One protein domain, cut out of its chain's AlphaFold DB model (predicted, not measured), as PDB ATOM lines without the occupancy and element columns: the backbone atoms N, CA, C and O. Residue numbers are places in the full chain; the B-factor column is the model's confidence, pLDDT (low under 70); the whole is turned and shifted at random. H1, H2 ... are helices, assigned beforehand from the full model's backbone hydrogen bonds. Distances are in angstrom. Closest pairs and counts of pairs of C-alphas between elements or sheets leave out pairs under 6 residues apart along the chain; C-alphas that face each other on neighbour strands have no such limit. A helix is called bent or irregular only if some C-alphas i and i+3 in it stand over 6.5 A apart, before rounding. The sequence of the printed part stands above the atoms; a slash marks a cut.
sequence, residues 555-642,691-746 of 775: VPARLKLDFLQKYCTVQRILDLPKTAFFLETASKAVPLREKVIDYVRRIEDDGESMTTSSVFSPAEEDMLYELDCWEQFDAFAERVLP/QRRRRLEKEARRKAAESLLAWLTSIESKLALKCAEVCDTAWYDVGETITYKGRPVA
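This is residues 555 to 642 and 691 to 746 of the 775 residues of an uncharacterized protein of Ectocarpus siliculosus (UniProt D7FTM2). Two long helices, H2 and H5, run opposite ways side by side at a shallow tilt and make a long rod. H1 sits at one end of it, where H5 ends, and the short helices H3 and H4 lie beside H2. The printed part has 144 residues with five named helices, in the order H1, H2, H3, H4, H5, and no named strand; the class is all helix. It is loose, with a radius of gyration of the C-alphas of 19.7 A, and spans 74 by 26 by 19 A.

H1 is residues 557 to 567, 15.5 A from first to last C-alpha, and begins with C-alpha 557 at (30.684, 8.577, 13.786). H2, residues 576 to 605, is 42.8 A long and ends with C-alpha 605 at (18.023, -23.530, 4.881); it is neither bent nor irregular, but only just: C-alphas 588 and 591 are 6.2 A apart. H3 is residues 612 to 615, 5.7 A, and H4 is residues 618 to 626, 12.3 A. H5, residues 691 to 734, is 59.9 A long, has a kink of 33 degrees near residue 728, and ends with C-alpha 734 at (34.103, 2.240, 24.042).

H2 and H5 touch, with the closest C-alphas, those of Phe 582 and Val 726, 5.7 A apart; they run opposite ways at a shallow tilt of 24 degrees. H1 touches H5 with residues 733 to 734 of H5 alone, the closest C-alphas, Phe 563 and Val 734, being 5.5 A apart, at a steep tilt of 47 degrees, the same way. H1 and H2 are close but not clearly touching, at a tilt of 35.3 degrees that is only just steep; the closest C-alphas, Tyr 567 and Leu 576, are 6.7 A apart. H4 is close to H2 but not clearly touching, at a steep tilt of 57 degrees, with the closest C-alphas, Lys 588 and Met 623, 7.2 A apart. H3 is close but not clearly touching to H2, with the closest C-alphas, Tyr 599 and Val 615, 7.5 A apart. H4 and H5 are only just apart, at 8.5 A. In H1 and H4 every O i to N i+4 pair is within hydrogen-bond range; in H2 24 of 26 are, in H5 39 of 40, and H3 is too short for such a pair.

The farthest C-alphas, Val 570 and Gln 691, are 74.7 A apart. Residues 643 to 690 are not printed, and C-alphas 642 and 691 are 16.1 A apart across the cut. Residues 627 to 642 and 735 to 746 hold no named element; in the latter, residues 739 to 740 pair antiparallel with residues 743 to 744. Mean pLDDT of the printed part is 88.9; residues 635 to 642, 734 to 735 and 746 are under 70.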
ATOM      1  N   VAL A 555      31.777   1.324  12.528       89.38
ATOM      2  CA  VAL A 555      31.502   2.090  13.758       89.38
ATOM      3  C   VAL A 555      30.857   3.449  13.427       89.38
ATOM      4  O   VAL A 555      31.453   4.232  12.677       89.38
ATOM      5  N   PRO A 556      29.683   3.790  14.000       90.56
ATOM      6  CA  PRO A 556      29.045   5.094  13.824       90.56
ATOM      7  C   PRO A 556      29.934   6.271  14.247       90.56
ATOM      8  O   PRO A 556      30.650   6.201  15.246       90.56
ATOM      9  N   ALA A 557      29.843   7.399  13.535       91.38
ATOM     10  CA  ALA A 557      30.684   8.577  13.786       91.38
ATOM     11  C   ALA A 557      30.593   9.115  15.228       91.38
ATOM     12  O   ALA A 557      31.605   9.544  15.777       91.38
ATOM     13  N   ARG A 558      29.413   9.034  15.865       91.19
ATOM     14  CA  ARG A 558      29.227   9.386  17.283       91.19
ATOM     15  C   ARG A 558      30.135   8.555  18.199       91.19
ATOM     16  O   ARG A 558      30.894   9.139  18.961       91.19
ATOM     17  N   LEU A 559      30.151   7.228  18.048       89.12
ATOM     18  CA  LEU A 559      30.996   6.350  18.866       89.12
ATOM     19  C   LEU A 559      32.493   6.601  18.656       89.12
ATOM     20  O   LEU A 559      33.266   6.497  19.606       89.12
ATOM     21  N   LYS A 560      32.914   6.996  17.445       92.81
ATOM     22  CA  LYS A 560      34.303   7.429  17.200       92.81
ATOM     23  C   LYS A 560      34.647   8.686  18.005       92.81
ATOM     24  O   LYS A 560      35.734   8.767  18.571       92.81
ATOM     25  N   LEU A 561      33.730   9.656  18.078       91.62
ATOM     26  CA  LEU A 561      33.913  10.875  18.874       91.62
ATOM     27  C   LEU A 561      33.913  10.582  20.379       91.62
ATOM     28  O   LEU A 561      34.806  11.064  21.072       91.62
ATOM     29  N   ASP A 562      32.984   9.758  20.868       89.50
ATOM     30  CA  ASP A 562      32.900   9.372  22.282       89.50
ATOM     31  C   ASP A 562      34.167   8.613  22.728       89.50
ATOM     32  O   ASP A 562      34.755   8.917  23.773       89.50
ATOM     33  N   PHE A 563      34.681   7.712  21.881       92.56
ATOM     34  CA  PHE A 563      35.979   7.060  22.066       92.56
ATOM     35  C   PHE A 563      37.130   8.078  22.113       92.56
ATOM     36  O   PHE A 563      37.872   8.136  23.096       92.56
ATOM     37  N   LEU A 564      37.269   8.943  21.101       92.38
ATOM     38  CA  LEU A 564      38.331   9.960  21.063       92.38
ATOM     39  C   LEU A 564      38.267  10.920  22.265       92.38
ATOM     40  O   LEU A 564      39.306  11.311  22.804       92.38
ATOM     41  N   GLN A 565      37.066  11.259  22.738       91.69
ATOM     42  CA  GLN A 565      36.852  12.040  23.954       91.69
ATOM     43  C   GLN A 565      37.310  11.281  25.207       91.69
ATOM     44  O   GLN A 565      37.941  11.874  26.084       91.69
ATOM     45  N   LYS A 566      37.071   9.971  25.300       89.88
ATOM     46  CA  LYS A 566      37.549   9.147  26.420       89.88
ATOM     47  C   LYS A 566      39.083   9.076  26.478       89.88
ATOM     48  O   LYS A 566      39.668   9.233  27.557       89.88
ATOM     49  N   TYR A 567      39.725   8.916  25.320       92.00
ATOM     50  CA  TYR A 567      41.183   8.813  25.168       92.00
ATOM     51  C   TYR A 567      41.918  10.159  25.114       92.00
ATOM     52  O   TYR A 567      43.145  10.195  25.165       92.00
ATOM     53  N   CYS A 568      41.206  11.292  25.121       88.88
ATOM     54  CA  CYS A 568      41.836  12.615  25.209       88.88
ATOM     55  C   CYS A 568      42.530  12.888  26.564       88.88
ATOM     56  O   CYS A 568      43.264  13.873  26.710       88.88
ATOM     57  N   THR A 569      42.285  12.042  27.572       87.69
ATOM     58  CA  THR A 569      42.822  12.199  28.927       87.69
ATOM     59  C   THR A 569      44.225  11.604  29.067       87.69
ATOM     60  O   THR A 569      44.506  10.508  28.594       87.69
ATOM     61  N   VAL A 570      45.103  12.308  29.792       82.62
ATOM     62  CA  VAL A 570      46.529  11.943  29.983       82.62
ATOM     63  C   VAL A 570      46.730  10.546  30.585       82.62
ATOM     64  O   VAL A 570      47.777   9.944  30.403       82.62
ATOM     65  N   GLN A 571      45.745  10.040  31.332       87.50
ATOM     66  CA  GLN A 571      45.799   8.701  31.918       87.50
ATOM     67  C   GLN A 571      45.463   7.627  30.880       87.50
ATOM     68  O   GLN A 571      46.237   6.694  30.719       87.50
ATOM     69  N   ARG A 572      44.359   7.788  30.135       88.75
ATOM     70  CA  ARG A 572      43.881   6.774  29.180       88.75
ATOM     71  C   ARG A 572      44.659   6.731  27.875       88.75
ATOM     72  O   ARG A 572      44.653   5.710  27.204       88.75
ATOM     73  N   ILE A 573      45.346   7.807  27.499       90.19
ATOM     74  CA  ILE A 573      46.112   7.819  26.247       90.19
ATOM     75  C   ILE A 573      47.257   6.796  26.222       90.19
ATOM     76  O   ILE A 573      47.641   6.344  25.150       90.19
ATOM     77  N   LEU A 574      47.756   6.388  27.393       90.31
ATOM     78  CA  LEU A 574      48.749   5.319  27.524       90.31
ATOM     79  C   LEU A 574      48.157   3.933  27.209       90.31
ATOM     80  O   LEU A 574      48.882   3.056  26.749       90.31
ATOM     81  N   ASP A 575      46.847   3.757  27.401       92.44
ATOM     82  CA  ASP A 575      46.121   2.528  27.064       92.44
ATOM     83  C   ASP A 575      45.707   2.483  25.580       92.44
ATOM     84  O   ASP A 575      45.445   1.406  25.048       92.44
ATOM     85  N   LEU A 576      45.694   3.627  24.875       92.88
ATOM     86  CA  LEU A 576      45.205   3.740  23.492       92.88
ATOM     87  C   LEU A 576      45.838   2.732  22.506       92.88
ATOM     88  O   LEU A 576      45.075   2.143  21.741       92.88
ATOM     89  N   PRO A 577      47.163   2.464  22.504       93.38
ATOM     90  CA  PRO A 577      47.747   1.464  21.603       93.38
ATOM     91  C   PRO A 577      47.251   0.039  21.888       93.38
ATOM     92  O   PRO A 577      47.064  -0.754  20.969       93.38
ATOM     93  N   LYS A 578      46.990  -0.279  23.162       93.56
ATOM     94  CA  LYS A 578      46.451  -1.575  23.588       93.56
ATOM     95  C   LYS A 578      44.988  -1.721  23.158       93.56
ATOM     96  O   LYS A 578      44.604  -2.760  22.630       93.56
ATOM     97  N   THR A 579      44.184  -0.673  23.325       93.56
ATOM     98  CA  THR A 579      42.790  -0.654  22.859       93.56
ATOM     99  C   THR A 579      42.699  -0.689  21.327       93.56
ATOM    100  O   THR A 579      41.822  -1.360  20.789       93.56
ATOM    101  N   ALA A 580      43.628  -0.041  20.610       94.56
ATOM    102  CA  ALA A 580      43.726  -0.127  19.151       94.56
ATOM    103  C   ALA A 580      43.995  -1.565  18.678       94.56
ATOM    104  O   ALA A 580      43.274  -2.060  17.819       94.56
ATOM    105  N   PHE A 581      44.930  -2.280  19.315       95.12
ATOM    106  CA  PHE A 581      45.187  -3.699  19.041       95.12
ATOM    107  C   PHE A 581      43.938  -4.587  19.235       95.12
ATOM    108  O   PHE A 581      43.660  -5.466  18.417       95.12
ATOM    109  N   PHE A 582      43.132  -4.340  20.275       94.38
ATOM    110  CA  PHE A 582      41.857  -5.050  20.434       94.38
ATOM    111  C   PHE A 582      40.836  -4.675  19.351       94.38
ATOM    112  O   PHE A 582      40.192  -5.563  18.801       94.38
ATOM    113  N   LEU A 583      40.718  -3.398  18.975       94.44
ATOM    114  CA  LEU A 583      39.846  -2.983  17.867       94.44
ATOM    115  C   LEU A 583      40.275  -3.599  16.525       94.44
ATOM    116  O   LEU A 583      39.414  -4.001  15.745       94.44
ATOM    117  N   GLU A 584      41.576  -3.736  16.277       95.88
ATOM    118  CA  GLU A 584      42.130  -4.443  15.117       95.88
ATOM    119  C   GLU A 584      41.746  -5.923  15.137       95.88
ATOM    120  O   GLU A 584      41.179  -6.423  14.163       95.88
ATOM    121  N   THR A 585      41.946  -6.598  16.270       95.50
ATOM    122  CA  THR A 585      41.574  -8.012  16.450       95.50
ATOM    123  C   THR A 585      40.066  -8.227  16.244       95.50
ATOM    124  O   THR A 585      39.661  -9.122  15.501       95.50
ATOM    125  N   ALA A 586      39.218  -7.363  16.816       94.44
ATOM    126  CA  ALA A 586      37.768  -7.404  16.617       94.44
ATOM    127  C   ALA A 586      37.387  -7.146  15.154       94.44
ATOM    128  O   ALA A 586      36.485  -7.794  14.626       94.44
ATOM    129  N   SER A 587      38.091  -6.232  14.479       95.62
ATOM    130  CA  SER A 587      37.839  -5.910  13.073       95.62
ATOM    131  C   SER A 587      38.159  -7.049  12.101       95.62
ATOM    132  O   SER A 587      37.590  -7.062  11.013       95.62
ATOM    133  N   LYS A 588      38.993  -8.019  12.507       95.69
ATOM    134  CA  LYS A 588      39.198  -9.297  11.800       95.69
ATOM    135  C   LYS A 588      38.142 -10.337  12.195       95.69
ATOM    136  O   LYS A 588      37.488 -10.918  11.334       95.69
ATOM    137  N   ALA A 589      37.943 -10.545  13.499       95.62
ATOM    138  CA  ALA A 589      37.112 -11.631  14.022       95.62
ATOM    139  C   ALA A 589      35.608 -11.465  13.732       95.62
ATOM    140  O   ALA A 589      34.941 -12.437  13.374       95.62
ATOM    141  N   VAL A 590      35.062 -10.249  13.855       94.88
ATOM    142  CA  VAL A 590      33.613 -10.006  13.720       94.88
ATOM    143  C   VAL A 590      33.109 -10.225  12.283       94.88
ATOM    144  O   VAL A 590      32.125 -10.951  12.127       94.88
ATOM    145  N   PRO A 591      33.752  -9.694  11.218       95.62
ATOM    146  CA  PRO A 591      33.345  -9.994   9.843       95.62
ATOM    147  C   PRO A 591      33.423 -11.484   9.498       95.62
ATOM    148  O   PRO A 591      32.509 -11.994   8.853       95.62
ATOM    149  N   LEU A 592      34.472 -12.182   9.958       95.94
ATOM    150  CA  LEU A 592      34.617 -13.628   9.772       95.94
ATOM    151  C   LEU A 592      33.476 -14.392  10.446       95.94
ATOM    152  O   LEU A 592      32.860 -15.241   9.808       95.94
ATOM    153  N   ARG A 593      33.137 -14.058  11.700       95.31
ATOM    154  CA  ARG A 593      32.034 -14.705  12.425       95.31
ATOM    155  C   ARG A 593      30.710 -14.576  11.677       95.31
ATOM    156  O   ARG A 593      30.031 -15.575  11.473       95.31
ATOM    157  N   GLU A 594      30.353 -13.369  11.244       94.69
ATOM    158  CA  GLU A 594      29.101 -13.148  10.510       94.69
ATOM    159  C   GLU A 594      29.094 -13.897   9.167       94.69
ATOM    160  O   GLU A 594      28.064 -14.450   8.791       94.69
ATOM    161  N   LYS A 595      30.246 -14.003   8.486       95.50
ATOM    162  CA  LYS A 595      30.393 -14.819   7.270       95.50
ATOM    163  C   LYS A 595      30.150 -16.310   7.553       95.50
ATOM    164  O   LYS A 595      29.419 -16.950   6.807       95.50
ATOM    165  N   VAL A 596      30.704 -16.851   8.645       95.56
ATOM    166  CA  VAL A 596      30.473 -18.246   9.070       95.56
ATOM    167  C   VAL A 596      29.009 -18.488   9.434       95.56
ATOM    168  O   VAL A 596      28.447 -19.494   9.016       95.56
ATOM    169  N   ILE A 597      28.361 -17.556  10.138       94.19
ATOM    170  CA  ILE A 597      26.926 -17.640  10.449       94.19
ATOM    171  C   ILE A 597      26.080 -17.647   9.164       94.19
ATOM    172  O   ILE A 597      25.123 -18.412   9.067       94.19
ATOM    173  N   ASP A 598      26.427 -16.826   8.170       94.62
ATOM    174  CA  ASP A 598      25.733 -16.819   6.879       94.62
ATOM    175  C   ASP A 598      25.965 -18.126   6.085       94.62
ATOM    176  O   ASP A 598      25.052 -18.574   5.396       94.62
ATOM    177  N   TYR A 599      27.129 -18.780   6.214       95.12
ATOM    178  CA  TYR A 599      27.376 -20.112   5.637       95.12
ATOM    179  C   TYR A 599      26.591 -21.227   6.339       95.12
ATOM    180  O   TYR A 599      25.964 -22.040   5.664       95.12
ATOM    181  N   VAL A 600      26.584 -21.238   7.677       94.81
ATOM    182  CA  VAL A 600      25.786 -22.167   8.497       94.81
ATOM    183  C   VAL A 600      24.317 -22.112   8.070       94.81
ATOM    184  O   VAL A 600      23.750 -23.146   7.732       94.81
ATOM    185  N   ARG A 601      23.745 -20.904   7.951       94.38
ATOM    186  CA  ARG A 601      22.357 -20.718   7.497       94.38
ATOM    187  C   ARG A 601      22.081 -21.287   6.109       94.38
ATOM    188  O   ARG A 601      21.088 -21.972   5.950       94.38
ATOM    189  N   ARG A 602      22.939 -21.061   5.107       94.44
ATOM    190  CA  ARG A 602      22.711 -21.606   3.748       94.44
ATOM    191  C   ARG A 602      22.750 -23.132   3.706       94.44
ATOM    192  O   ARG A 602      21.995 -23.755   2.964       94.44
ATOM    193  N   ILE A 603      23.611 -23.748   4.513       93.25
ATOM    194  CA  ILE A 603      23.675 -25.211   4.619       93.25
ATOM    195  C   ILE A 603      22.414 -25.756   5.315       93.25
ATOM    196  O   ILE A 603      21.911 -26.804   4.911       93.25
ATOM    197  N   GLU A 604      21.880 -25.047   6.316       93.38
ATOM    198  CA  GLU A 604      20.643 -25.414   7.026       93.38
ATOM    199  C   GLU A 604      19.363 -25.169   6.202       93.38
ATOM    200  O   GLU A 604      18.510 -26.056   6.134       93.38
ATOM    201  N   ASP A 605      19.231 -23.996   5.576       94.12
ATOM    202  CA  ASP A 605      18.023 -23.530   4.881       94.12
ATOM    203  C   ASP A 605      17.932 -24.066   3.438       94.12
ATOM    204  O   ASP A 605      16.903 -24.619   3.041       94.12
ATOM    205  N   ASP A 606      19.006 -23.926   2.649       91.56
ATOM    206  CA  ASP A 606      19.016 -24.261   1.215       91.56
ATOM    207  C   ASP A 606      19.522 -25.690   0.940       91.56
ATOM    208  O   ASP A 606      19.350 -26.223  -0.161       91.56
ATOM    209  N   GLY A 607      20.171 -26.328   1.923       89.88
ATOM    210  CA  GLY A 607      20.892 -27.588   1.726       89.88
ATOM    211  C   GLY A 607      22.081 -27.445   0.767       89.88
ATOM    212  O   GLY A 607      22.436 -28.409   0.080       89.88
ATOM    213  N   GLU A 608      22.658 -26.240   0.672       89.38
ATOM    214  CA  GLU A 608      23.697 -25.899  -0.301       89.38
ATOM    215  C   GLU A 608      24.977 -26.722  -0.059       89.38
ATOM    216  O   GLU A 608      25.604 -26.667   1.000       89.38
ATOM    217  N   SER A 609      25.380 -27.504  -1.064       83.94
ATOM    218  CA  SER A 609      26.565 -28.365  -1.003       83.94
ATOM    219  C   SER A 609      27.838 -27.558  -1.265       83.94
ATOM    220  O   SER A 609      28.316 -27.502  -2.398       83.94
ATOM    221  N   MET A 610      28.408 -26.961  -0.221       89.19
ATOM    222  CA  MET A 610      29.692 -26.254  -0.300       89.19
ATOM    223  C   MET A 610      30.887 -27.201  -0.136       89.19
ATOM    224  O   MET A 610      30.853 -28.126   0.674       89.19
ATOM    225  N   THR A 611      31.971 -26.945  -0.871       88.25
ATOM    226  CA  THR A 611      33.272 -27.597  -0.641       88.25
ATOM    227  C   THR A 611      34.078 -26.810   0.385       88.25
ATOM    228  O   THR A 611      33.944 -25.587   0.474       88.25
ATOM    229  N   THR A 612      34.952 -27.480   1.135       85.00
ATOM    230  CA  THR A 612      35.792 -26.852   2.173       85.00
ATOM    231  C   THR A 612      36.564 -25.636   1.644       85.00
ATOM    232  O   THR A 612      36.456 -24.542   2.198       85.00
ATOM    233  N   SER A 613      37.224 -25.788   0.490       87.00
ATOM    234  CA  SER A 613      37.979 -24.731  -0.205       87.00
ATOM    235  C   SER A 613      37.132 -23.570  -0.760       87.00
ATOM    236  O   SER A 613      37.695 -22.594  -1.246       87.00
ATOM    237  N   SER A 614      35.796 -23.664  -0.734       90.94
ATOM    238  CA  SER A 614      34.887 -22.581  -1.152       90.94
ATOM    239  C   SER A 614      34.402 -21.699   0.007       90.94
ATOM    240  O   SER A 614      33.931 -20.583  -0.225       90.94
ATOM    241  N   VAL A 615      34.536 -22.166   1.256       93.31
ATOM    242  CA  VAL A 615      34.067 -21.439   2.449       93.31
ATOM    243  C   VAL A 615      35.029 -20.304   2.819       93.31
ATOM    244  O   VAL A 615      34.618 -19.160   3.052       93.31
ATOM    245  N   PHE A 616      36.324 -20.605   2.860       95.62
ATOM    246  CA  PHE A 616      37.362 -19.657   3.246       95.62
ATOM    247  C   PHE A 616      38.364 -19.477   2.112       95.62
ATOM    248  O   PHE A 616      38.833 -20.435   1.509       95.62
ATOM    249  N   SER A 617      38.695 -18.223   1.822       95.56
ATOM    250  CA  SER A 617      39.879 -17.902   1.030       95.56
ATOM    251  C   SER A 617      41.146 -18.102   1.876       95.56
ATOM    252  O   SER A 617      41.070 -17.965   3.098       95.56
ATOM    253  N   PRO A 618      42.330 -18.336   1.277       95.31
ATOM    254  CA  PRO A 618      43.567 -18.558   2.037       95.31
ATOM    255  C   PRO A 618      43.888 -17.445   3.050       95.31
ATOM    256  O   PRO A 618      44.331 -17.718   4.159       95.31
ATOM    257  N   ALA A 619      43.573 -16.187   2.720       95.75
ATOM    258  CA  ALA A 619      43.741 -15.060   3.639       95.75
ATOM    259  C   ALA A 619      42.787 -15.109   4.852       95.75
ATOM    260  O   ALA A 619      43.102 -14.575   5.913       95.75
ATOM    261  N   GLU A 620      41.612 -15.726   4.713       95.69
ATOM    262  CA  GLU A 620      40.680 -15.955   5.821       95.69
ATOM    263  C   GLU A 620      41.112 -17.148   6.678       95.69
ATOM    264  O   GLU A 620      40.970 -17.079   7.897       95.69
ATOM    265  N   GLU A 621      41.706 -18.187   6.082       95.50
ATOM    266  CA  GLU A 621      42.357 -19.275   6.825       95.50
ATOM    267  C   GLU A 621      43.510 -18.729   7.682       95.50
ATOM    268  O   GLU A 621      43.519 -18.941   8.894       95.50
ATOM    269  N   ASP A 622      44.416 -17.934   7.097       95.81
ATOM    270  CA  ASP A 622      45.508 -17.255   7.815       95.81
ATOM    271  C   ASP A 622      44.988 -16.397   8.985       95.81
ATOM    272  O   ASP A 622      45.543 -16.435  10.086       95.81
ATOM    273  N   MET A 623      43.884 -15.663   8.795       95.50
ATOM    274  CA  MET A 623      43.246 -14.905   9.881       95.50
ATOM    275  C   MET A 623      42.628 -15.810  10.959       95.50
ATOM    276  O   MET A 623      42.677 -15.463  12.139       95.50
ATOM    277  N   LEU A 624      42.060 -16.965  10.602       96.25
ATOM    278  CA  LEU A 624      41.537 -17.931  11.577       96.25
ATOM    279  C   LEU A 624      42.661 -18.606  12.376       96.25
ATOM    280  O   LEU A 624      42.466 -18.877  13.564       96.25
ATOM    281  N   TYR A 625      43.835 -18.817  11.773       96.25
ATOM    282  CA  TYR A 625      45.052 -19.224  12.482       96.25
ATOM    283  C   TYR A 625      45.566 -18.118  13.419       96.25
ATOM    284  O   TYR A 625      45.838 -18.397  14.585       96.25
ATOM    285  N   GLU A 626      45.650 -16.861  12.961       95.69
ATOM    286  CA  GLU A 626      46.074 -15.713  13.790       95.69
ATOM    287  C   GLU A 626      45.167 -15.517  15.022       95.69
ATOM    288  O   GLU A 626      45.633 -15.147  16.101       95.69
ATOM    289  N   LEU A 627      43.868 -15.793  14.874       95.69
ATOM    290  CA  LEU A 627      42.864 -15.676  15.934       95.69
ATOM    291  C   LEU A 627      42.756 -16.911  16.854       95.69
ATOM    292  O   LEU A 627      41.929 -16.884  17.768       95.69
ATOM    293  N   ASP A 628      43.541 -17.976  16.628       96.75
ATOM    294  CA  ASP A 628      43.422 -19.292  17.299       96.75
ATOM    295  C   ASP A 628      41.997 -19.895  17.202       96.75
ATOM    296  O   ASP A 628      41.492 -20.587  18.088       96.75
ATOM    297  N   CYS A 629      41.306 -19.581  16.100       96.62
ATOM    298  CA  CYS A 629      39.923 -19.979  15.832       96.62
ATOM    299  C   CYS A 629      39.805 -21.108  14.799       96.62
ATOM    300  O   CYS A 629      38.740 -21.714  14.693       96.62
ATOM    301  N   TRP A 630      40.876 -21.413  14.064       96.19
ATOM    302  CA  TRP A 630      40.896 -22.514  13.105       96.19
ATOM    303  C   TRP A 630      40.730 -23.885  13.782       96.19
ATOM    304  O   TRP A 630      41.177 -24.124  14.910       96.19
ATOM    305  N   GLU A 631      40.101 -24.811  13.063       92.81
ATOM    306  CA  GLU A 631      40.155 -26.247  13.327       92.81
ATOM    307  C   GLU A 631      40.424 -26.964  12.014       92.81
ATOM    308  O   GLU A 631      39.829 -26.630  10.993       92.81
ATOM    309  N   GLN A 632      41.306 -27.960  12.030       92.56
ATOM    310  CA  GLN A 632      41.549 -28.768  10.845       92.56
ATOM    311  C   GLN A 632      40.287 -29.579  10.524       92.56
ATOM    312  O   GLN A 632      39.829 -30.358  11.359       92.56
ATOM    313  N   PHE A 633      39.723 -29.387   9.330       90.38
ATOM    314  CA  PHE A 633      38.602 -30.199   8.866       90.38
ATOM    315  C   PHE A 633      39.054 -31.651   8.678       90.38
ATOM    316  O   PHE A 633      40.048 -31.920   7.997       90.38
ATOM    317  N   ASP A 634      38.316 -32.592   9.265       83.88
ATOM    318  CA  ASP A 634      38.602 -34.018   9.136       83.88
ATOM    319  C   ASP A 634      38.129 -34.507   7.753       83.88
ATOM    320  O   ASP A 634      37.020 -35.016   7.569       83.88
ATOM    321  N   ALA A 635      38.999 -34.349   6.748       66.06
ATOM    322  CA  ALA A 635      38.750 -34.650   5.330       66.06
ATOM    323  C   ALA A 635      38.394 -36.127   5.023       66.06
ATOM    324  O   ALA A 635      38.216 -36.515   3.866       66.06
ATOM    325  N   PHE A 636      38.264 -36.974   6.048       61.28
ATOM    326  CA  PHE A 636      37.747 -38.335   5.935       61.28
ATOM    327  C   PHE A 636      36.298 -38.387   5.421       61.28
ATOM    328  O   PHE A 636      35.928 -39.373   4.787       61.28
ATOM    329  N   ALA A 637      35.500 -37.335   5.642       58.56
ATOM    330  CA  ALA A 637      34.153 -37.215   5.075       58.56
ATOM    331  C   ALA A 637      34.161 -36.933   3.557       58.56
ATOM    332  O   ALA A 637      33.297 -37.419   2.831       58.56
ATOM    333  N   GLU A 638      35.151 -36.179   3.071       58.59
ATOM    334  CA  GLU A 638      35.212 -35.677   1.689       58.59
ATOM    335  C   GLU A 638      35.570 -36.798   0.690       58.59
ATOM    336  O   GLU A 638      35.019 -36.867  -0.404       58.59
ATOM    337  N   ARG A 639      36.397 -37.770   1.107       64.06
ATOM    338  CA  ARG A 639      36.834 -38.920   0.279       64.06
ATOM    339  C   ARG A 639      35.752 -39.964  -0.035       64.06
ATOM    340  O   ARG A 639      36.050 -40.950  -0.706       64.06
ATOM    341  N   VAL A 640      34.536 -39.818   0.495       60.75
ATOM    342  CA  VAL A 640      33.443 -40.796   0.318       60.75
ATOM    343  C   VAL A 640      32.585 -40.485  -0.913       60.75
ATOM    344  O   VAL A 640      31.857 -41.357  -1.389       60.75
ATOM    345  N   LEU A 641      32.686 -39.273  -1.464       56.44
ATOM    346  CA  LEU A 641      32.051 -38.928  -2.732       56.44
ATOM    347  C   LEU A 641      33.006 -39.290  -3.882       56.44
ATOM    348  O   LEU A 641      34.107 -38.738  -3.934       56.44
ATOM    349  N   PRO A 642      32.640 -40.219  -4.790       59.66
ATOM    350  CA  PRO A 642      33.363 -40.350  -6.047       59.66
ATOM    351  C   PRO A 642      33.239 -39.028  -6.806       59.66
ATOM    352  O   PRO A 642      32.172 -38.419  -6.835       59.66
ATOM    353  N   GLN A 691      19.210 -46.656  -8.899       94.69
ATOM    354  CA  GLN A 691      18.462 -46.077  -7.776       94.69
ATOM    355  C   GLN A 691      19.175 -46.263  -6.428       94.69
ATOM    356  O   GLN A 691      19.160 -45.346  -5.606       94.69
ATOM    357  N   ARG A 692      19.822 -47.414  -6.188       94.06
ATOM    358  CA  ARG A 692      20.651 -47.627  -4.988       94.06
ATOM    359  C   ARG A 692      21.848 -46.676  -4.958       94.06
ATOM    360  O   ARG A 692      22.061 -46.053  -3.921       94.06
ATOM    361  N   ARG A 693      22.561 -46.494  -6.079       90.25
ATOM    362  CA  ARG A 693      23.669 -45.524  -6.192       90.25
ATOM    363  C   ARG A 693      23.200 -44.106  -5.862       90.25
ATOM    364  O   ARG A 693      23.721 -43.530  -4.916       90.25
ATOM    365  N   ARG A 694      22.138 -43.606  -6.510       91.31
ATOM    366  CA  ARG A 694      21.568 -42.267  -6.234       91.31
ATOM    367  C   ARG A 694      21.116 -42.079  -4.776       91.31
ATOM    368  O   ARG A 694      21.222 -40.981  -4.236       91.31
ATOM    369  N   ARG A 695      20.609 -43.128  -4.114       92.69
ATOM    370  CA  ARG A 695      20.261 -43.075  -2.677       92.69
ATOM    371  C   ARG A 695      21.501 -42.972  -1.789       92.69
ATOM    372  O   ARG A 695      21.523 -42.112  -0.916       92.69
ATOM    373  N   LEU A 696      22.511 -43.811  -2.026       91.19
ATOM    374  CA  LEU A 696      23.771 -43.802  -1.273       91.19
ATOM    375  C   LEU A 696      24.541 -42.493  -1.472       91.19
ATOM    376  O   LEU A 696      25.051 -41.934  -0.511       91.19
ATOM    377  N   GLU A 697      24.566 -41.972  -2.695       88.38
ATOM    378  CA  GLU A 697      25.166 -40.687  -3.048       88.38
ATOM    379  C   GLU A 697      24.454 -39.522  -2.340       88.38
ATOM    380  O   GLU A 697      25.105 -38.695  -1.706       88.38
ATOM    381  N   LYS A 698      23.111 -39.493  -2.342       90.94
ATOM    382  CA  LYS A 698      22.337 -38.499  -1.580       90.94
ATOM    383  C   LYS A 698      22.582 -38.603  -0.070       90.94
ATOM    384  O   LYS A 698      22.654 -37.580   0.607       90.94
ATOM    385  N   GLU A 699      22.718 -39.815   0.466       91.50
ATOM    386  CA  GLU A 699      23.052 -40.037   1.878       91.50
ATOM    387  C   GLU A 699      24.491 -39.598   2.205       91.50
ATOM    388  O   GLU A 699      24.720 -38.994   3.250       91.50
ATOM    389  N   ALA A 700      25.447 -39.829   1.300       88.50
ATOM    390  CA  ALA A 700      26.828 -39.374   1.432       88.50
ATOM    391  C   ALA A 700      26.930 -37.841   1.375       88.50
ATOM    392  O   ALA A 700      27.527 -37.249   2.270       88.50
ATOM    393  N   ARG A 701      26.267 -37.186   0.407       87.94
ATOM    394  CA  ARG A 701      26.177 -35.714   0.326       87.94
ATOM    395  C   ARG A 701      25.542 -35.123   1.586       87.94
ATOM    396  O   ARG A 701      26.053 -34.147   2.126       87.94
ATOM    397  N   ARG A 702      24.487 -35.754   2.118       90.19
ATOM    398  CA  ARG A 702      23.877 -35.357   3.398       90.19
ATOM    399  C   ARG A 702      24.863 -35.473   4.568       90.19
ATOM    400  O   ARG A 702      24.984 -34.524   5.331       90.19
ATOM    401  N   LYS A 703      25.584 -36.591   4.706       91.19
ATOM    402  CA  LYS A 703      26.586 -36.774   5.775       91.19
ATOM    403  C   LYS A 703      27.768 -35.810   5.645       91.19
ATOM    404  O   LYS A 703      28.288 -35.355   6.660       91.19
ATOM    405  N   ALA A 704      28.172 -35.473   4.420       89.19
ATOM    406  CA  ALA A 704      29.180 -34.450   4.159       89.19
ATOM    407  C   ALA A 704      28.692 -33.060   4.605       89.19
ATOM    408  O   ALA A 704      29.407 -32.387   5.343       89.19
ATOM    409  N   ALA A 705      27.455 -32.677   4.265       90.44
ATOM    410  CA  ALA A 705      26.841 -31.429   4.726       90.44
ATOM    411  C   ALA A 705      26.684 -31.379   6.259       90.44
ATOM    412  O   ALA A 705      27.054 -30.384   6.875       90.44
ATOM    413  N   GLU A 706      26.229 -32.464   6.899       92.12
ATOM    414  CA  GLU A 706      26.155 -32.583   8.367       92.12
ATOM    415  C   GLU A 706      27.547 -32.451   9.027       92.12
ATOM    416  O   GLU A 706      27.681 -31.812  10.073       92.12
ATOM    417  N   SER A 707      28.600 -32.991   8.401       91.62
ATOM    418  CA  SER A 707      29.989 -32.879   8.886       91.62
ATOM    419  C   SER A 707      30.556 -31.463   8.715       91.62
ATOM    420  O   SER A 707      31.207 -30.942   9.623       91.62
ATOM    421  N   LEU A 708      30.280 -30.818   7.577       92.38
ATOM    422  CA  LEU A 708      30.665 -29.433   7.307       92.38
ATOM    423  C   LEU A 708      29.966 -28.473   8.280       92.38
ATOM    424  O   LEU A 708      30.623 -27.630   8.885       92.38
ATOM    425  N   LEU A 709      28.661 -28.650   8.497       93.94
ATOM    426  CA  LEU A 709      27.871 -27.866   9.444       93.94
ATOM    427  C   LEU A 709      28.426 -27.971  10.874       93.94
ATOM    428  O   LEU A 709      28.581 -26.954  11.552       93.94
ATOM    429  N   ALA A 710      28.789 -29.179  11.319       94.00
ATOM    430  CA  ALA A 710      29.395 -29.395  12.633       94.00
ATOM    431  C   ALA A 710      30.748 -28.668  12.786       94.00
ATOM    432  O   ALA A 710      30.996 -28.037  13.816       94.00
ATOM    433  N   TRP A 711      31.598 -28.702  11.755       94.81
ATOM    434  CA  TRP A 711      32.880 -27.990  11.741       94.81
ATOM    435  C   TRP A 711      32.706 -26.465  11.747       94.81
ATOM    436  O   TRP A 711      33.303 -25.782  12.582       94.81
ATOM    437  N   LEU A 712      31.826 -25.928  10.896       95.38
ATOM    438  CA  LEU A 712      31.527 -24.494  10.860       95.38
ATOM    439  C   LEU A 712      30.929 -23.998  12.178       95.38
ATOM    440  O   LEU A 712      31.298 -22.922  12.641       95.38
ATOM    441  N   THR A 713      30.082 -24.795  12.832       94.44
ATOM    442  CA  THR A 713      29.533 -24.479  14.163       94.44
ATOM    443  C   THR A 713      30.625 -24.443  15.242       94.44
ATOM    444  O   THR A 713      30.566 -23.624  16.164       94.44
ATOM    445  N   SER A 714      31.658 -25.286  15.126       95.25
ATOM    446  CA  SER A 714      32.823 -25.262  16.024       95.25
ATOM    447  C   SER A 714      33.670 -23.995  15.827       95.25
ATOM    448  O   SER A 714      34.002 -23.311  16.801       95.25
ATOM    449  N   ILE A 715      33.939 -23.620  14.568       95.31
ATOM    450  CA  ILE A 715      34.628 -22.364  14.219       95.31
ATOM    451  C   ILE A 715      33.806 -21.144  14.663       95.31
ATOM    452  O   ILE A 715      34.367 -20.225  15.261       95.31
ATOM    453  N   GLU A 716      32.485 -21.136  14.446       95.31
ATOM    454  CA  GLU A 716      31.581 -20.080  14.930       95.31
ATOM    455  C   GLU A 716      31.682 -19.940  16.447       95.31
ATOM    456  O   GLU A 716      31.904 -18.833  16.932       95.31
ATOM    457  N   SER A 717      31.629 -21.050  17.187       93.38
ATOM    458  CA  SER A 717      31.719 -21.044  18.650       93.38
ATOM    459  C   SER A 717      33.049 -20.459  19.145       93.38
ATOM    460  O   SER A 717      33.066 -19.675  20.097       93.38
ATOM    461  N   LYS A 718      34.174 -20.790  18.491       95.12
ATOM    462  CA  LYS A 718      35.489 -20.199  18.795       95.12
ATOM    463  C   LYS A 718      35.535 -18.708  18.470       95.12
ATOM    464  O   LYS A 718      35.924 -17.911  19.326       95.12
ATOM    465  N   LEU A 719      35.086 -18.321  17.277       94.81
ATOM    466  CA  LEU A 719      35.002 -16.923  16.855       94.81
ATOM    467  C   LEU A 719      34.087 -16.108  17.770       94.81
ATOM    468  O   LEU A 719      34.418 -14.971  18.083       94.81
ATOM    469  N   ALA A 720      32.972 -16.667  18.238       92.62
ATOM    470  CA  ALA A 720      32.046 -16.018  19.156       92.62
ATOM    471  C   ALA A 720      32.705 -15.742  20.515       92.62
ATOM    472  O   ALA A 720      32.594 -14.631  21.036       92.62
ATOM    473  N   LEU A 721      33.463 -16.706  21.050       92.44
ATOM    474  CA  LEU A 721      34.254 -16.525  22.271       92.44
ATOM    475  C   LEU A 721      35.376 -15.498  22.087       92.44
ATOM    476  O   LEU A 721      35.561 -14.645  22.955       92.44
ATOM    477  N   LYS A 722      36.086 -15.526  20.952       94.00
ATOM    478  CA  LYS A 722      37.140 -14.548  20.650       94.00
ATOM    479  C   LYS A 722      36.571 -13.142  20.455       94.00
ATOM    480  O   LYS A 722      37.116 -12.179  20.989       94.00
ATOM    481  N   CYS A 723      35.439 -13.027  19.761       92.75
ATOM    482  CA  CYS A 723      34.690 -11.783  19.645       92.75
ATOM    483  C   CYS A 723      34.279 -11.274  21.026       92.75
ATOM    484  O   CYS A 723      34.490 -10.102  21.288       92.75
ATOM    485  N   ALA A 724      33.770 -12.117  21.928       90.31
ATOM    486  CA  ALA A 724      33.416 -11.692  23.282       90.31
ATOM    487  C   ALA A 724      34.621 -11.251  24.123       90.31
ATOM    488  O   ALA A 724      34.550 -10.188  24.725       90.31
ATOM    489  N   GLU A 725      35.739 -11.985  24.128       91.50
ATOM    490  CA  GLU A 725      36.963 -11.597  24.855       91.50
ATOM    491  C   GLU A 725      37.467 -10.208  24.418       91.50
ATOM    492  O   GLU A 725      37.782  -9.331  25.233       91.50
ATOM    493  N   VAL A 726      37.532 -10.006  23.101       92.12
ATOM    494  CA  VAL A 726      38.053  -8.779  22.505       92.12
ATOM    495  C   VAL A 726      37.035  -7.642  22.622       92.12
ATOM    496  O   VAL A 726      37.420  -6.520  22.958       92.12
ATOM    497  N   CYS A 727      35.743  -7.915  22.416       86.62
ATOM    498  CA  CYS A 727      34.673  -6.939  22.599       86.62
ATOM    499  C   CYS A 727      34.499  -6.551  24.064       86.62
ATOM    500  O   CYS A 727      34.368  -5.365  24.288       86.62
ATOM    501  N   ASP A 728      34.571  -7.443  25.057       87.19
ATOM    502  CA  ASP A 728      34.519  -7.071  26.485       87.19
ATOM    503  C   ASP A 728      35.615  -6.056  26.816       87.19
ATOM    504  O   ASP A 728      35.368  -5.005  27.418       87.19
ATOM    505  N   THR A 729      36.832  -6.352  26.357       87.00
ATOM    506  CA  THR A 729      38.001  -5.509  26.602       87.00
ATOM    507  C   THR A 729      37.887  -4.169  25.870       87.00
ATOM    508  O   THR A 729      38.119  -3.118  26.464       87.00
ATOM    509  N   ALA A 730      37.446  -4.177  24.608       82.25
ATOM    510  CA  ALA A 730      37.187  -2.963  23.839       82.25
ATOM    511  C   ALA A 730      35.922  -2.208  24.299       82.25
ATOM    512  O   ALA A 730      35.833  -1.005  24.093       82.25
ATOM    513  N   TRP A 731      34.944  -2.857  24.932       79.38
ATOM    514  CA  TRP A 731      33.658  -2.276  25.339       79.38
ATOM    515  C   TRP A 731      33.756  -1.556  26.676       79.38
ATOM    516  O   TRP A 731      33.235  -0.446  26.802       79.38
ATOM    517  N   TYR A 732      34.535  -2.101  27.621       79.12
ATOM    518  CA  TYR A 732      34.990  -1.350  28.797       79.12
ATOM    519  C   TYR A 732      35.615  -0.004  28.390       79.12
ATOM    520  O   TYR A 732      35.481   1.007  29.090       79.12
ATOM    521  N   ASP A 733      36.216   0.024  27.199       72.31
ATOM    522  CA  ASP A 733      36.888   1.152  26.577       72.31
ATOM    523  C   ASP A 733      36.011   1.991  25.617       72.31
ATOM    524  O   ASP A 733      36.156   3.209  25.620       72.31
ATOM    525  N   VAL A 734      35.007   1.456  24.921       68.56
ATOM    526  CA  VAL A 734      34.103   2.240  24.042       68.56
ATOM    527  C   VAL A 734      32.881   2.790  24.795       68.56
ATOM    528  O   VAL A 734      32.485   3.926  24.557       68.56
ATOM    529  N   GLY A 735      32.321   2.052  25.759       63.62
ATOM    530  CA  GLY A 735      31.200   2.490  26.609       63.62
ATOM    531  C   GLY A 735      29.786   2.326  26.024       63.62
ATOM    532  O   GLY A 735      28.818   2.480  26.763       63.62
ATOM    533  N   GLU A 736      29.652   1.967  24.748       73.56
ATOM    534  CA  GLU A 736      28.393   1.569  24.097       73.56
ATOM    535  C   GLU A 736      28.632   0.315  23.240       73.56
ATOM    536  O   GLU A 736      29.758   0.039  22.820       73.56
ATOM    537  N   THR A 737      27.582  -0.479  23.016       77.50
ATOM    538  CA  THR A 737      27.638  -1.764  22.301       77.50
ATOM    539  C   THR A 737      28.211  -1.592  20.893       77.50
ATOM    540  O   THR A 737      27.662  -0.846  20.081       77.50
ATOM    541  N   ILE A 738      29.288  -2.317  20.574       77.88
ATOM    542  CA  ILE A 738      29.831  -2.345  19.210       77.88
ATOM    543  C   ILE A 738      28.743  -2.904  18.283       77.88
ATOM    544  O   ILE A 738      28.099  -3.904  18.599       77.88
ATOM    545  N   THR A 739      28.516  -2.242  17.151       82.62
ATOM    546  CA  THR A 739      27.582  -2.679  16.104       82.62
ATOM    547  C   THR A 739      28.361  -2.982  14.832       82.62
ATOM    548  O   THR A 739      29.325  -2.288  14.533       82.62
ATOM    549  N   TYR A 740      27.941  -4.001  14.085       86.50
ATOM    550  CA  TYR A 740      28.462  -4.361  12.769       86.50
ATOM    551  C   TYR A 740      27.279  -4.513  11.808       86.50
ATOM    552  O   TYR A 740      26.268  -5.127  12.149       86.50
ATOM    553  N   LYS A 741      27.351  -3.878  10.628       85.56
ATOM    554  CA  LYS A 741      26.222  -3.770   9.675       85.56
ATOM    555  C   LYS A 741      24.892  -3.327  10.335       85.56
ATOM    556  O   LYS A 741      23.814  -3.773   9.954       85.56
ATOM    557  N   GLY A 742      24.963  -2.467  11.357       82.19
ATOM    558  CA  GLY A 742      23.800  -1.973  12.113       82.19
ATOM    559  C   GLY A 742      23.187  -2.962  13.116       82.19
ATOM    560  O   GLY A 742      22.313  -2.568  13.885       82.19
ATOM    561  N   ARG A 743      23.654  -4.214  13.169       82.88
ATOM    562  CA  ARG A 743      23.307  -5.169  14.229       82.88
ATOM    563  C   ARG A 743      24.283  -4.985  15.390       82.88
ATOM    564  O   ARG A 743      25.475  -4.816  15.136       82.88
ATOM    565  N   PRO A 744      23.847  -4.996  16.658       81.94
ATOM    566  CA  PRO A 744      24.796  -5.062  17.758       81.94
ATOM    567  C   PRO A 744      25.569  -6.381  17.665       81.94
ATOM    568  O   PRO A 744      24.962  -7.440  17.560       81.94
ATOM    569  N   VAL A 745      26.894  -6.320  17.809       77.38
ATOM    570  CA  VAL A 745      27.788  -7.480  18.034       77.38
ATOM    571  C   VAL A 745      27.563  -8.057  19.449       77.38
ATOM    572  O   VAL A 745      28.371  -8.810  19.981       77.38
ATOM    573  N   ALA A 746      26.460  -7.666  20.095       57.78
ATOM    574  CA  ALA A 746      26.040  -8.141  21.393       57.78
ATOM    575  C   ALA A 746      25.975  -9.666  21.402       57.78
ATOM    576  O   ALA A 746      25.560 -10.292  20.432       57.78
TER     577      ALA A 746